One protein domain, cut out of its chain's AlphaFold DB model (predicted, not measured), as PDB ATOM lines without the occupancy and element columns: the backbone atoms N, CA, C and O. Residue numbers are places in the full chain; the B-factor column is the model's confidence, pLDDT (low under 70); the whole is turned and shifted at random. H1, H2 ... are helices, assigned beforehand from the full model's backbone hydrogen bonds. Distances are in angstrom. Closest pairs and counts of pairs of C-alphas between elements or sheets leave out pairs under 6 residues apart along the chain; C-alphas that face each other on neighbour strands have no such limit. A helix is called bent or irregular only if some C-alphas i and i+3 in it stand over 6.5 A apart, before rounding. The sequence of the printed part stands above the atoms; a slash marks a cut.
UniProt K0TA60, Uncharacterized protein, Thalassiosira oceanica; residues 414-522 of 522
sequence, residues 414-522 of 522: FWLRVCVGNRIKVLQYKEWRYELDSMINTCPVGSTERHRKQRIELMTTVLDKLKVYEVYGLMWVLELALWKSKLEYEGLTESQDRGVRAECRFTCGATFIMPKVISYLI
ATOM      1  N   PHE A 414     -54.058  39.619  60.105       85.88
ATOM      2  CA  PHE A 414     -54.220  41.048  59.863       85.88
ATOM      3  C   PHE A 414     -52.942  41.847  60.143       85.88
ATOM      4  O   PHE A 414     -52.711  42.817  59.431       85.88
ATOM      5  N   TRP A 415     -52.133  41.477  61.142       82.69
ATOM      6  CA  TRP A 415     -50.908  42.211  61.478       82.69
ATOM      7  C   TRP A 415     -49.920  42.175  60.335       82.69
ATOM      8  O   TRP A 415     -49.404  43.202  59.904       82.69
ATOM      9  N   LEU A 416     -49.733  40.972  59.807       87.06
ATOM     10  CA  LEU A 416     -48.908  40.734  58.649       87.06
ATOM     11  C   LEU A 416     -49.407  41.574  57.467       87.06
ATOM     12  O   LEU A 416     -48.641  42.333  56.881       87.06
ATOM     13  N   ARG A 417     -50.723  41.568  57.217       90.62
ATOM     14  CA  ARG A 417     -51.338  42.391  56.167       90.62
ATOM     15  C   ARG A 417     -51.171  43.899  56.382       90.62
ATOM     16  O   ARG A 417     -50.994  44.609  55.402       90.62
ATOM     17  N   VAL A 418     -51.227  44.411  57.613       86.00
ATOM     18  CA  VAL A 418     -50.978  45.841  57.888       86.00
ATOM     19  C   VAL A 418     -49.532  46.207  57.547       86.00
ATOM     20  O   VAL A 418     -49.296  47.257  56.963       86.00
ATOM     21  N   CYS A 419     -48.581  45.323  57.851       85.44
ATOM     22  CA  CYS A 419     -47.159  45.616  57.696       85.44
ATOM     23  C   CYS A 419     -46.678  45.507  56.245       85.44
ATOM     24  O   CYS A 419     -45.921  46.357  55.795       85.44
ATOM     25  N   VAL A 420     -47.137  44.497  55.497       90.44
ATOM     26  CA  VAL A 420     -46.696  44.279  54.104       90.44
ATOM     27  C   VAL A 420     -47.739  44.652  53.050       90.44
ATOM     28  O   VAL A 420     -47.443  44.639  51.860       90.44
ATOM     29  N   GLY A 421     -48.962  45.013  53.445       90.62
ATOM     30  CA  GLY A 421     -50.087  45.160  52.516       90.62
ATOM     31  C   GLY A 421     -49.881  46.216  51.435       90.62
ATOM     32  O   GLY A 421     -50.261  45.990  50.290       90.62
ATOM     33  N   ASN A 422     -49.253  47.350  51.758       88.62
ATOM     34  CA  ASN A 422     -48.955  48.376  50.753       88.62
ATOM     35  C   ASN A 422     -47.900  47.896  49.749       88.62
ATOM     36  O   ASN A 422     -48.074  48.101  48.553       88.62
ATOM     37  N   ARG A 423     -46.865  47.190  50.216       90.56
ATOM     38  CA  ARG A 423     -45.828  46.603  49.356       90.56
ATOM     39  C   ARG A 423     -46.419  45.548  48.419       90.56
ATOM     40  O   ARG A 423     -46.205  45.613  47.215       90.56
ATOM     41  N   ILE A 424     -47.276  44.666  48.944       94.38
ATOM     42  CA  ILE A 424     -48.013  43.679  48.138       94.38
ATOM     43  C   ILE A 424     -48.857  44.370  47.062       94.38
ATOM     44  O   ILE A 424     -48.833  43.954  45.910       94.38
ATOM     45  N   LYS A 425     -49.583  45.446  47.394       93.62
ATOM     46  CA  LYS A 425     -50.430  46.162  46.421       93.62
ATOM     47  C   LYS A 425     -49.651  46.744  45.240       93.62
ATOM     48  O   LYS A 425     -50.218  46.809  44.152       93.62
ATOM     49  N   VAL A 426     -48.402  47.159  45.458       91.25
ATOM     50  CA  VAL A 426     -47.530  47.761  44.433       91.25
ATOM     51  C   VAL A 426     -46.914  46.707  43.504       91.25
ATOM     52  O   VAL A 426     -46.474  47.044  42.406       91.25
ATOM     53  N   LEU A 427     -46.928  45.422  43.882       91.50
ATOM     54  CA  LEU A 427     -46.457  44.353  43.003       91.50
ATOM     55  C   LEU A 427     -47.277  44.310  41.704       91.50
ATOM     56  O   LEU A 427     -48.510  44.249  41.718       91.50
ATOM     57  N   GLN A 428     -46.570  44.298  40.574       89.50
ATOM     58  CA  GLN A 428     -47.180  44.338  39.243       89.50
ATOM     59  C   GLN A 428     -47.972  43.052  38.946       89.50
ATOM     60  O   GLN A 428     -49.130  43.101  38.519       89.50
ATOM     61  N   TYR A 429     -47.388  41.893  39.255       91.56
ATOM     62  CA  TYR A 429     -47.952  40.581  38.937       91.56
ATOM     63  C   TYR A 429     -49.054  40.182  39.927       91.56
ATOM     64  O   TYR A 429     -48.911  40.306  41.147       91.56
ATOM     65  N   LYS A 430     -50.204  39.733  39.410       94.31
ATOM     66  CA  LYS A 430     -51.368  39.355  40.236       94.31
ATOM     67  C   LYS A 430     -51.129  38.039  40.973       94.31
ATOM     68  O   LYS A 430     -51.566  37.890  42.109       94.31
ATOM     69  N   GLU A 431     -50.395  37.132  40.351       93.69
ATOM     70  CA  GLU A 431     -50.043  35.808  40.852       93.69
ATOM     71  C   GLU A 431     -49.202  35.921  42.127       93.69
ATOM     72  O   GLU A 431     -49.509  35.276  43.126       93.69
ATOM     73  N   TRP A 432     -48.214  36.822  42.140       96.12
ATOM     74  CA  TRP A 432     -47.381  37.095  43.318       96.12
ATOM     75  C   TRP A 432     -48.191  37.673  44.476       96.12
ATOM     76  O   TRP A 432     -47.991  37.301  45.631       96.12
ATOM     77  N   ARG A 433     -49.144  38.563  44.172       96.06
ATOM     78  CA  ARG A 433     -50.062  39.112  45.176       96.06
ATOM     79  C   ARG A 433     -50.939  38.022  45.774       96.06
ATOM     80  O   ARG A 433     -51.026  37.929  46.992       96.06
ATOM     81  N   TYR A 434     -51.531  37.181  44.927       96.94
ATOM     82  CA  TYR A 434     -52.370  36.065  45.354       96.94
ATOM     83  C   TYR A 434     -51.599  35.062  46.215       96.94
ATOM     84  O   TYR A 434     -52.094  34.629  47.254       96.94
ATOM     85  N   GLU A 435     -50.375  34.720  45.816       97.62
ATOM     86  CA  GLU A 435     -49.514  33.817  46.572       97.62
ATOM     87  C   GLU A 435     -49.192  34.378  47.962       97.62
ATOM     88  O   GLU A 435     -49.405  33.692  48.964       97.62
ATOM     89  N   LEU A 436     -48.739  35.635  48.043       96.88
ATOM     90  CA  LEU A 436     -48.441  36.274  49.324       96.88
ATOM     91  C   LEU A 436     -49.697  36.404  50.190       96.88
ATOM     92  O   LEU A 436     -49.646  36.092  51.376       96.88
ATOM     93  N   ASP A 437     -50.838  36.800  49.626       96.06
ATOM     94  CA  ASP A 437     -52.096  36.855  50.374       96.06
ATOM     95  C   ASP A 437     -52.525  35.473  50.880       96.06
ATOM     96  O   ASP A 437     -52.974  35.353  52.023       96.06
ATOM     97  N   SER A 438     -52.351  34.424  50.072       97.00
ATOM     98  CA  SER A 438     -52.604  33.036  50.464       97.00
ATOM     99  C   SER A 438     -51.724  32.631  51.649       97.00
ATOM    100  O   SER A 438     -52.245  32.188  52.674       97.00
ATOM    101  N   MET A 439     -50.415  32.895  51.580       96.94
ATOM    102  CA  MET A 439     -49.484  32.670  52.693       96.94
ATOM    103  C   MET A 439     -49.894  33.439  53.956       96.94
ATOM    104  O   MET A 439     -49.876  32.897  55.056       96.94
ATOM    105  N   ILE A 440     -50.309  34.699  53.827       94.94
ATOM    106  CA  ILE A 440     -50.767  35.498  54.970       94.94
ATOM    107  C   ILE A 440     -52.017  34.878  55.603       94.94
ATOM    108  O   ILE A 440     -52.130  34.827  56.830       94.94
ATOM    109  N   ASN A 441     -52.949  34.390  54.784       94.62
ATOM    110  CA  ASN A 441     -54.196  33.787  55.248       94.62
ATOM    111  C   ASN A 441     -53.990  32.426  55.937       94.62
ATOM    112  O   ASN A 441     -54.824  32.051  56.759       94.62
ATOM    113  N   THR A 442     -52.883  31.718  55.680       95.44
ATOM    114  CA  THR A 442     -52.529  30.466  56.381       95.44
ATOM    115  C   THR A 442     -51.809  30.693  57.718       95.44
ATOM    116  O   THR A 442     -51.419  29.733  58.386       95.44
ATOM    117  N   CYS A 443     -51.651  31.950  58.154       93.31
ATOM    118  CA  CYS A 443     -50.974  32.288  59.405       93.31
ATOM    119  C   CYS A 443     -51.658  31.643  60.632       93.31
ATOM    120  O   CYS A 443     -52.856  31.852  60.855       93.31
ATOM    121  N   PRO A 444     -50.917  30.886  61.470       92.06
ATOM    122  CA  PRO A 444     -51.516  30.128  62.561       92.06
ATOM    123  C   PRO A 444     -51.998  31.027  63.705       92.06
ATOM    124  O   PRO A 444     -51.251  31.848  64.246       92.06
ATOM    125  N   VAL A 445     -53.246  30.803  64.123       87.31
ATOM    126  CA  VAL A 445     -53.976  31.648  65.089       87.31
ATOM    127  C   VAL A 445     -53.766  31.216  66.551       87.31
ATOM    128  O   VAL A 445     -54.067  31.973  67.472       87.31
ATOM    129  N   GLY A 446     -53.231  30.019  66.807       86.50
ATOM    130  CA  GLY A 446     -53.079  29.503  68.172       86.50
ATOM    131  C   GLY A 446     -51.930  30.139  68.974       86.50
ATOM    132  O   GLY A 446     -51.016  30.750  68.428       86.50
ATOM    133  N   SER A 447     -51.952  29.981  70.299       86.00
ATOM    134  CA  SER A 447     -50.992  30.601  71.237       86.00
ATOM    135  C   SER A 447     -49.810  29.709  71.642       86.00
ATOM    136  O   SER A 447     -48.938  30.150  72.385       86.00
ATOM    137  N   THR A 448     -49.756  28.460  71.172       89.94
ATOM    138  CA  THR A 448     -48.663  27.531  71.513       89.94
ATOM    139  C   THR A 448     -47.313  28.001  70.957       89.94
ATOM    140  O   THR A 448     -47.252  28.689  69.934       89.94
ATOM    141  N   GLU A 449     -46.212  27.575  71.584       89.94
ATOM    142  CA  GLU A 449     -44.853  27.884  71.105       89.94
ATOM    143  C   GLU A 449     -44.622  27.378  69.670       89.94
ATOM    144  O   GLU A 449     -43.994  28.053  68.857       89.94
ATOM    145  N   ARG A 450     -45.228  26.236  69.306       92.38
ATOM    146  CA  ARG A 450     -45.235  25.731  67.925       92.38
ATOM    147  C   ARG A 450     -45.852  26.743  66.957       92.38
ATOM    148  O   ARG A 450     -45.242  27.039  65.932       92.38
ATOM    149  N   HIS A 451     -47.023  27.295  67.280       90.50
ATOM    150  CA  HIS A 451     -47.655  28.317  66.443       90.50
ATOM    151  C   HIS A 451     -46.810  29.591  66.373       90.50
ATOM    152  O   HIS A 451     -46.703  30.189  65.308       90.50
ATOM    153  N   ARG A 452     -46.163  29.997  67.474       89.25
ATOM    154  CA  ARG A 452     -45.234  31.136  67.476       89.25
ATOM    155  C   ARG A 452     -44.072  30.918  66.507       89.25
ATOM    156  O   ARG A 452     -43.834  31.786  65.674       89.25
ATOM    157  N   LYS A 453     -43.408  29.756  66.551       91.81
ATOM    158  CA  LYS A 453     -42.331  29.407  65.609       91.81
ATOM    159  C   LYS A 453     -42.818  29.437  64.156       91.81
ATOM    160  O   LYS A 453     -42.179  30.071  63.324       91.81
ATOM    161  N   GLN A 454     -43.982  28.847  63.881       93.00
ATOM    162  CA  GLN A 454     -44.592  28.860  62.546       93.00
ATOM    163  C   GLN A 454     -44.924  30.279  62.059       93.00
ATOM    164  O   GLN A 454     -44.716  30.581  60.890       93.00
ATOM    165  N   ARG A 455     -45.405  31.179  62.932       91.81
ATOM    166  CA  ARG A 455     -45.631  32.588  62.563       91.81
ATOM    167  C   ARG A 455     -44.336  33.312  62.218       91.81
ATOM    168  O   ARG A 455     -44.333  34.093  61.274       91.81
ATOM    169  N   ILE A 456     -43.268  33.079  62.986       91.81
ATOM    170  CA  ILE A 456     -41.949  33.670  62.718       91.81
ATOM    171  C   ILE A 456     -41.448  33.203  61.351       91.81
ATOM    172  O   ILE A 456     -41.075  34.031  60.532       91.81
ATOM    173  N   GLU A 457     -41.484  31.896  61.093       94.94
ATOM    174  CA  GLU A 457     -41.045  31.299  59.828       94.94
ATOM    175  C   GLU A 457     -41.866  31.800  58.635       94.94
ATOM    176  O   GLU A 457     -41.300  32.233  57.631       94.94
ATOM    177  N   LEU A 458     -43.195  31.827  58.768       94.50
ATOM    178  CA  LEU A 458     -44.088  32.363  57.747       94.50
ATOM    179  C   LEU A 458     -43.787  33.834  57.455       94.50
ATOM    180  O   LEU A 458     -43.691  34.214  56.293       94.50
ATOM    181  N   MET A 459     -43.628  34.656  58.496       92.44
ATOM    182  CA  MET A 459     -43.325  36.078  58.342       92.44
ATOM    183  C   MET A 459     -41.983  36.284  57.636       92.44
ATOM    184  O   MET A 459     -41.922  37.033  56.666       92.44
ATOM    185  N   THR A 460     -40.930  35.579  58.057       93.56
ATOM    186  CA  THR A 460     -39.628  35.613  57.375       93.56
ATOM    187  C   THR A 460     -39.775  35.232  55.900       93.56
ATOM    188  O   THR A 460     -39.348  35.986  55.034       93.56
ATOM    189  N   THR A 461     -40.487  34.141  55.603       95.88
ATOM    190  CA  THR A 461     -40.699  33.672  54.223       95.88
ATOM    191  C   THR A 461     -41.464  34.694  53.376       95.88
ATOM    192  O   THR A 461     -41.098  34.941  52.229       95.88
ATOM    193  N   VAL A 462     -42.518  35.310  53.927       94.94
ATOM    194  CA  VAL A 462     -43.284  36.373  53.255       94.94
ATOM    195  C   VAL A 462     -42.391  37.576  52.965       94.94
ATOM    196  O   VAL A 462     -42.423  38.092  51.852       94.94
ATOM    197  N   LEU A 463     -41.580  38.013  53.932       93.06
ATOM    198  CA  LEU A 463     -40.672  39.148  53.755       93.06
ATOM    199  C   LEU A 463     -39.579  38.866  52.723       93.06
ATOM    200  O   LEU A 463     -39.268  39.750  51.926       93.06
ATOM    201  N   ASP A 464     -39.020  37.659  52.713       93.62
ATOM    202  CA  ASP A 464     -37.976  37.279  51.765       93.62
ATOM    203  C   ASP A 464     -38.536  37.160  50.343       93.62
ATOM    204  O   ASP A 464     -37.979  37.754  49.420       93.62
ATOM    205  N   LYS A 465     -39.701  36.521  50.161       95.62
ATOM    206  CA  LYS A 465     -40.403  36.509  48.864       95.62
ATOM    207  C   LYS A 465     -40.759  37.909  48.390       95.62
ATOM    208  O   LYS A 465     -40.578  38.218  47.220       95.62
ATOM    209  N   LEU A 466     -41.239  38.768  49.285       94.12
ATOM    210  CA  LEU A 466     -41.598  40.137  48.939       94.12
ATOM    211  C   LEU A 466     -40.381  40.935  48.450       94.12
ATOM    212  O   LEU A 466     -40.488  41.599  47.426       94.12
ATOM    213  N   LYS A 467     -39.219  40.813  49.110       91.62
ATOM    214  CA  LYS A 467     -37.960  41.417  48.629       91.62
ATOM    215  C   LYS A 467     -37.586  40.906  47.239       91.62
ATOM    216  O   LYS A 467     -37.277  41.696  46.355       91.62
ATOM    217  N   VAL A 468     -37.648  39.590  47.040       90.94
ATOM    218  CA  VAL A 468     -37.361  38.945  45.752       90.94
ATOM    219  C   VAL A 468     -38.301  39.478  44.658       90.94
ATOM    220  O   VAL A 468     -37.847  39.870  43.586       90.94
ATOM    221  N   TYR A 469     -39.606  39.559  44.934       92.25
ATOM    222  CA  TYR A 469     -40.618  40.060  43.996       92.25
ATOM    223  C   TYR A 469     -40.472  41.547  43.692       92.25
ATOM    224  O   TYR A 469     -40.716  41.964  42.565       92.25
ATOM    225  N   GLU A 470     -40.041  42.353  44.656       90.00
ATOM    226  CA  GLU A 470     -39.729  43.763  44.421       90.00
ATOM    227  C   GLU A 470     -38.499  43.930  43.527       90.00
ATOM    228  O   GLU A 470     -38.541  44.726  42.591       90.00
ATOM    229  N   VAL A 471     -37.440  43.143  43.745       88.00
ATOM    230  CA  VAL A 471     -36.254  43.135  42.870       88.00
ATOM    231  C   VAL A 471     -36.642  42.724  41.449       88.00
ATOM    232  O   VAL A 471     -36.310  43.431  40.497       88.00
ATOM    233  N   TYR A 472     -37.426  41.652  41.290       86.31
ATOM    234  CA  TYR A 472     -37.962  41.257  39.984       86.31
ATOM    235  C   TYR A 472     -38.867  42.334  39.372       86.31
ATOM    236  O   TYR A 472     -38.833  42.576  38.168       86.31
ATOM    237  N   GLY A 473     -39.660  43.021  40.193       82.94
ATOM    238  CA  GLY A 473     -40.518  44.121  39.767       82.94
ATOM    239  C   GLY A 473     -39.751  45.361  39.303       82.94
ATOM    240  O   GLY A 473     -40.319  46.164  38.575       82.94
ATOM    241  N   LEU A 474     -38.482  45.525  39.678       83.38
ATOM    242  CA  LEU A 474     -37.593  46.587  39.180       83.38
ATOM    243  C   LEU A 474     -36.730  46.133  37.997       83.38
ATOM    244  O   LEU A 474     -36.103  46.947  37.320       83.38
ATOM    245  N   MET A 475     -36.710  44.832  37.728       80.31
ATOM    246  CA  MET A 475     -35.844  44.207  36.742       80.31
ATOM    247  C   MET A 475     -36.110  44.712  35.322       80.31
ATOM    248  O   MET A 475     -35.168  44.930  34.571       80.31
ATOM    249  N   TRP A 476     -37.368  44.993  34.973       75.69
ATOM    250  CA  TRP A 476     -37.708  45.576  33.670       75.69
ATOM    251  C   TRP A 476     -37.104  46.976  33.480       75.69
ATOM    252  O   TRP A 476     -36.773  47.345  32.361       75.69
ATOM    253  N   VAL A 477     -36.912  47.757  34.552       77.81
ATOM    254  CA  VAL A 477     -36.257  49.075  34.466       77.81
ATOM    255  C   VAL A 477     -34.780  48.900  34.141       77.81
ATOM    256  O   VAL A 477     -34.245  49.606  33.292       77.81
ATOM    257  N   LEU A 478     -34.129  47.934  34.793       77.69
ATOM    258  CA  LEU A 478     -32.750  47.544  34.500       77.69
ATOM    259  C   LEU A 478     -32.612  47.029  33.066       77.69
ATOM    260  O   LEU A 478     -31.689  47.428  32.364       77.69
ATOM    261  N   GLU A 479     -33.553  46.202  32.615       78.94
ATOM    262  CA  GLU A 479     -33.618  45.729  31.236       78.94
ATOM    263  C   GLU A 479     -33.738  46.904  30.257       78.94
ATOM    264  O   GLU A 479     -32.899  47.041  29.371       78.94
ATOM    265  N   LEU A 480     -34.699  47.811  30.459       77.06
ATOM    266  CA  LEU A 480     -34.870  49.000  29.618       77.06
ATOM    267  C   LEU A 480     -33.650  49.928  29.641       77.06
ATOM    268  O   LEU A 480     -33.308  50.512  28.614       77.06
ATOM    269  N   ALA A 481     -32.982  50.074  30.785       80.25
ATOM    270  CA  ALA A 481     -31.765  50.871  30.894       80.25
ATOM    271  C   ALA A 481     -30.612  50.245  30.096       80.25
ATOM    272  O   ALA A 481     -29.921  50.950  29.359       80.25
ATOM    273  N   LEU A 482     -30.436  48.921  30.190       79.00
ATOM    274  CA  LEU A 482     -29.446  48.182  29.402       79.00
ATOM    275  C   LEU A 482     -29.741  48.277  27.904       79.00
ATOM    276  O   LEU A 482     -28.827  48.481  27.108       79.00
ATOM    277  N   TRP A 483     -31.013  48.194  27.522       76.69
ATOM    278  CA  TRP A 483     -31.448  48.381  26.142       76.69
ATOM    279  C   TRP A 483     -31.122  49.766  25.613       76.69
ATOM    280  O   TRP A 483     -30.525  49.889  24.549       76.69
ATOM    281  N   LYS A 484     -31.504  50.808  26.357       79.19
ATOM    282  CA  LYS A 484     -31.230  52.192  25.978       79.19
ATOM    283  C   LYS A 484     -29.729  52.408  25.792       79.19
ATOM    284  O   LYS A 484     -29.318  52.909  24.754       79.19
ATOM    285  N   SER A 485     -28.922  51.940  26.745       80.88
ATOM    286  CA  SER A 485     -27.462  52.029  26.660       80.88
ATOM    287  C   SER A 485     -26.898  51.298  25.436       80.88
ATOM    288  O   SER A 485     -25.970  51.795  24.803       80.88
ATOM    289  N   LYS A 486     -27.461  50.140  25.071       79.94
ATOM    290  CA  LYS A 486     -27.037  49.379  23.892       79.94
ATOM    291  C   LYS A 486     -27.386  50.093  22.582       79.94
ATOM    292  O   LYS A 486     -26.532  50.169  21.705       79.94
ATOM    293  N   LEU A 487     -28.594  50.649  22.475       74.81
ATOM    294  CA  LEU A 487     -29.025  51.424  21.304       74.81
ATOM    295  C   LEU A 487     -28.179  52.692  21.119       74.81
ATOM    296  O   LEU A 487     -27.770  52.996  20.000       74.81
ATOM    297  N   GLU A 488     -27.873  53.396  22.213       79.75
ATOM    298  CA  GLU A 488     -26.988  54.569  22.202       79.75
ATOM    299  C   GLU A 488     -25.565  54.204  21.760       79.75
ATOM    300  O   GLU A 488     -24.968  54.920  20.958       79.75
ATOM    301  N   TYR A 489     -25.034  53.073  22.234       82.50
ATOM    302  CA  TYR A 489     -23.706  52.590  21.850       82.50
ATOM    303  C   TYR A 489     -23.600  52.255  20.355       82.50
ATOM    304  O   TYR A 489     -22.567  52.506  19.741       82.50
ATOM    305  N   GLU A 490     -24.654  51.692  19.762       82.75
ATOM    306  CA  GLU A 490     -24.656  51.291  18.348       82.75
ATOM    307  C   GLU A 490     -24.960  52.445  17.378       82.75
ATOM    308  O   GLU A 490     -24.897  52.249  16.166       82.75
ATOM    309  N   GLY A 491     -25.246  53.653  17.882       83.31
ATOM    310  CA  GLY A 491     -25.456  54.845  17.051       83.31
ATOM    311  C   GLY A 491     -26.656  54.735  16.104       83.31
ATOM    312  O   GLY A 491     -26.665  55.349  15.037       83.31
ATOM    313  N   LEU A 492     -27.650  53.922  16.464       76.31
ATOM    314  CA  LEU A 492     -28.773  53.607  15.589       76.31
ATOM    315  C   LEU A 492     -29.733  54.792  15.468       76.31
ATOM    316  O   LEU A 492     -30.127  55.416  16.453       76.31
ATOM    317  N   THR A 493     -30.134  55.083  14.231       75.88
ATOM    318  CA  THR A 493     -31.158  56.095  13.931       75.88
ATOM    319  C   THR A 493     -32.563  55.543  14.197       75.88
ATOM    320  O   THR A 493     -32.783  54.335  14.087       75.88
ATOM    321  N   GLU A 494     -33.550  56.409  14.468       72.38
ATOM    322  CA  GLU A 494     -34.947  56.004  14.749       72.38
ATOM    323  C   GLU A 494     -35.565  55.080  13.674       72.38
ATOM    324  O   GLU A 494     -36.469  54.296  13.959       72.38
ATOM    325  N   SER A 495     -35.065  55.115  12.433       68.62
ATOM    326  CA  SER A 495     -35.548  54.256  11.342       68.62
ATOM    327  C   SER A 495     -35.105  52.784  11.422       68.62
ATOM    328  O   SER A 495     -35.805  51.915  10.901       68.62
ATOM    329  N   GLN A 496     -33.987  52.473  12.092       70.44
ATOM    330  CA  GLN A 496     -33.436  51.107  12.216       70.44
ATOM    331  C   GLN A 496     -33.940  50.377  13.476       70.44
ATOM    332  O   GLN A 496     -33.659  49.200  13.709       70.44
ATOM    333  N   ASP A 497     -34.741  51.074  14.276       66.25
ATOM    334  CA  ASP A 497     -35.010  50.787  15.679       66.25
ATOM    335  C   ASP A 497     -35.917  49.557  15.905       66.25
ATOM    336  O   ASP A 497     -35.772  48.821  16.880       66.25
ATOM    337  N   ARG A 498     -36.839  49.248  14.983       69.38
ATOM    338  CA  ARG A 498     -37.801  48.145  15.196       69.38
ATOM    339  C   ARG A 498     -37.182  46.747  15.126       69.38
ATOM    340  O   ARG A 498     -37.555  45.898  15.935       69.38
ATOM    341  N   GLY A 499     -36.271  46.504  14.184       73.19
ATOM    342  CA  GLY A 499     -35.605  45.204  14.033       73.19
ATOM    343  C   GLY A 499     -34.599  44.956  15.154       73.19
ATOM    344  O   GLY A 499     -34.639  43.917  15.812       73.19
ATOM    345  N   VAL A 500     -33.785  45.972  15.451       68.62
ATOM    346  CA  VAL A 500     -32.745  45.876  16.476       68.62
ATOM    347  C   VAL A 500     -33.337  45.758  17.877       68.62
ATOM    348  O   VAL A 500     -32.812  45.002  18.683       68.62
ATOM    349  N   ARG A 501     -34.481  46.390  18.180       64.94
ATOM    350  CA  ARG A 501     -35.169  46.172  19.467       64.94
ATOM    351  C   ARG A 501     -35.592  44.720  19.675       64.94
ATOM    352  O   ARG A 501     -35.493  44.218  20.792       64.94
ATOM    353  N   ALA A 502     -36.080  44.047  18.632       66.94
ATOM    354  CA  ALA A 502     -36.485  42.646  18.729       66.94
ATOM    355  C   ALA A 502     -35.273  41.719  18.912       66.94
ATOM    356  O   ALA A 502     -35.315  40.806  19.736       66.94
ATOM    357  N   GLU A 503     -34.178  41.996  18.206       67.75
ATOM    358  CA  GLU A 503     -32.926  41.249  18.323       67.75
ATOM    359  C   GLU A 503     -32.219  41.511  19.662       67.75
ATOM    360  O   GLU A 503     -31.781  40.572  20.323       67.75
ATOM    361  N   CYS A 504     -32.202  42.757  20.138       64.00
ATOM    362  CA  CYS A 504     -31.712  43.137  21.464       64.00
ATOM    363  C   CYS A 504     -32.497  42.437  22.573       64.00
ATOM    364  O   CYS A 504     -31.881  41.950  23.508       64.00
ATOM    365  N   ARG A 505     -33.825  42.293  22.456       59.56
ATOM    366  CA  ARG A 505     -34.668  41.552  23.420       59.56
ATOM    367  C   ARG A 505     -34.229  40.096  23.589       59.56
ATOM    368  O   ARG A 505     -34.288  39.559  24.692       59.56
ATOM    369  N   PHE A 506     -33.768  39.471  22.509       59.84
ATOM    370  CA  PHE A 506     -33.228  38.111  22.524       59.84
ATOM    371  C   PHE A 506     -31.760  38.057  22.979       59.84
ATOM    372  O   PHE A 506     -31.389  37.180  23.758       59.84
ATOM    373  N   THR A 507     -30.926  38.987  22.511       58.88
ATOM    374  CA  THR A 507     -29.459  38.955  22.684       58.88
ATOM    375  C   THR A 507     -28.966  39.611  23.969       58.88
ATOM    376  O   THR A 507     -27.929  39.205  24.488       58.88
ATOM    377  N   CYS A 508     -29.719  40.547  24.558       57.03
ATOM    378  CA  CYS A 508     -29.397  41.136  25.861       57.03
ATOM    379  C   CYS A 508     -29.470  40.108  26.996       57.03
ATOM    380  O   CYS A 508     -29.168  40.421  28.146       57.03
ATOM    381  N   GLY A 509     -29.906  38.884  26.681       57.03
ATOM    382  CA  GLY A 509     -29.928  37.766  27.594       57.03
ATOM    383  C   GLY A 509     -30.839  38.022  28.779       57.03
ATOM    384  O   GLY A 509     -30.644  37.379  29.794       57.03
ATOM    385  N   ALA A 510     -31.825  38.919  28.709       58.94
ATOM    386  CA  ALA A 510     -32.685  39.200  29.859       58.94
ATOM    387  C   ALA A 510     -33.320  37.909  30.415       58.94
ATOM    388  O   ALA A 510     -33.353  37.697  31.619       58.94
ATOM    389  N   THR A 511     -33.683  36.965  29.549       55.06
ATOM    390  CA  THR A 511     -34.184  35.634  29.922       55.06
ATOM    391  C   THR A 511     -33.153  34.705  30.576       55.06
ATOM    392  O   THR A 511     -33.542  33.829  31.343       55.06
ATOM    393  N   PHE A 512     -31.853  34.871  30.312       60.91
ATOM    394  CA  PHE A 512     -30.788  33.951  30.758       60.91
ATOM    395  C   PHE A 512     -29.820  34.569  31.780       60.91
ATOM    396  O   PHE A 512     -29.438  33.935  32.761       60.91
ATOM    397  N   ILE A 513     -29.425  35.814  31.542       60.81
ATOM    398  CA  ILE A 513     -28.551  36.651  32.355       60.81
ATOM    399  C   ILE A 513     -29.292  37.132  33.594       60.81
ATOM    400  O   ILE A 513     -28.728  37.017  34.675       60.81
ATOM    401  N   MET A 514     -30.545  37.599  33.500       62.66
ATOM    402  CA  MET A 514     -31.230  38.130  34.688       62.66
ATOM    403  C   MET A 514     -31.359  37.101  35.814       62.66
ATOM    404  O   MET A 514     -30.935  37.427  36.922       62.66
ATOM    405  N   PRO A 515     -31.812  35.847  35.581       64.62
ATOM    406  CA  PRO A 515     -31.860  34.848  36.651       64.62
ATOM    407  C   PRO A 515     -30.501  34.614  37.324       64.62
ATOM    408  O   PRO A 515     -30.446  34.392  38.531       64.62
ATOM    409  N   LYS A 516     -29.399  34.702  36.563       65.00
ATOM    410  CA  LYS A 516     -28.033  34.535  37.081       65.00
ATOM    411  C   LYS A 516     -27.462  35.790  37.734       65.00
ATOM    412  O   LYS A 516     -26.659  35.665  38.642       65.00
ATOM    413  N   VAL A 517     -27.840  36.986  37.293       64.94
ATOM    414  CA  VAL A 517     -27.399  38.260  37.886       64.94
ATOM    415  C   VAL A 517     -28.139  38.525  39.192       64.94
ATOM    416  O   VAL A 517     -27.559  39.055  40.135       64.94
ATOM    417  N   ILE A 518     -29.393  38.096  39.291       60.53
ATOM    418  CA  ILE A 518     -30.220  38.267  40.488       60.53
ATOM    419  C   ILE A 518     -29.633  37.553  41.699       60.53
ATOM    420  O   ILE A 518     -29.641  38.128  42.782       60.53
ATOM    421  N   SER A 519     -29.036  36.371  41.524       69.62
ATOM    422  CA  SER A 519     -28.345  35.686  42.624       69.62
ATOM    423  C   SER A 519     -27.118  36.436  43.155       69.62
ATOM    424  O   SER A 519     -26.610  36.058  44.201       69.62
ATOM    425  N   TYR A 520     -26.621  37.456  42.445       63.72
ATOM    426  CA  TYR A 520     -25.538  38.330  42.917       63.72
ATOM    427  C   TYR A 520     -26.037  39.671  43.482       63.72
ATOM    428  O   TYR A 520     -25.249  40.398  44.083       63.72
ATOM    429  N   LEU A 521     -27.304  40.034  43.247       57.66
ATOM    430  CA  LEU A 521     -27.903  41.293  43.715       57.66
ATOM    431  C   LEU A 521     -28.731  41.129  44.998       57.66
ATOM    432  O   LEU A 521     -28.931  42.118  45.706       57.66
ATOM    433  N   ILE A 522     -29.231  39.918  45.260       57.78
ATOM    434  CA  ILE A 522     -29.895  39.498  46.505       57.78
ATOM    435  C   ILE A 522     -28.833  38.982  47.468       57.78
ATOM    436  O   ILE A 522     -28.924  39.338  48.667       57.78
TER     437      ILE A 522
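Overview. This is residues 414 to 522 of the 522 residues of an uncharacterized protein of Thalassiosira oceanica (UniProt K0TA60). One long, slightly bent helix, H3, makes the axis of a rod; H1 and H2 pack on its arm H3a as an up-and-down bundle, each running against the one before, and H4 and H5 fold back loosely from its far end. The 109 printed residues include five named helices, H1 to H5, and no named strand: all helix. It is only just extended, close to loose, with radius of gyration of the C-alphas 19.7 A and spans of 66 by 24 by 17 A.

Along the chain. H3, residues 449 to 489, assigned as one helix by its hydrogen bonds, is bent: C-alphas 473 and 476 are 6.9 A apart. Arm H3a, 449 to 473, measures 35.6 A; H3b, 476 to 489, 19.6 A. H1, 414 to 426, begins at C-alpha (-54.220, 41.048, 59.863) and is irregular, C-alphas 419 and 422 being 7.7 A apart. H2 is 430 to 441, H4 497 to 507, H5 510 to 521, ending at C-alpha (-27.903, 41.293, 43.715).

Arrangement. H3a, with residues 458 to 469 alone, touches H2, its hairpin partner, closest C-alphas Val 462 and Leu 436, 6.5 A, shallow tilt of 13 degrees. H3b and H4 are close but not clearly touching, closest C-alphas Trp 483 and Cys 504, 7.0 A. O i to N i+4 pairs are within hydrogen-bond range throughout H2, H3a and H3b, but 7 of 9 in H1, 6 of 7 in H4, 4 of 8 in H5.

Size, cuts and confidence. The C-alphas farthest apart, Thr 448 and Ser 495, are 67.1 A apart. The printed part has no cut and no long link; pLDDT is under 70 at 495, 497 to 498 and 500 to 522.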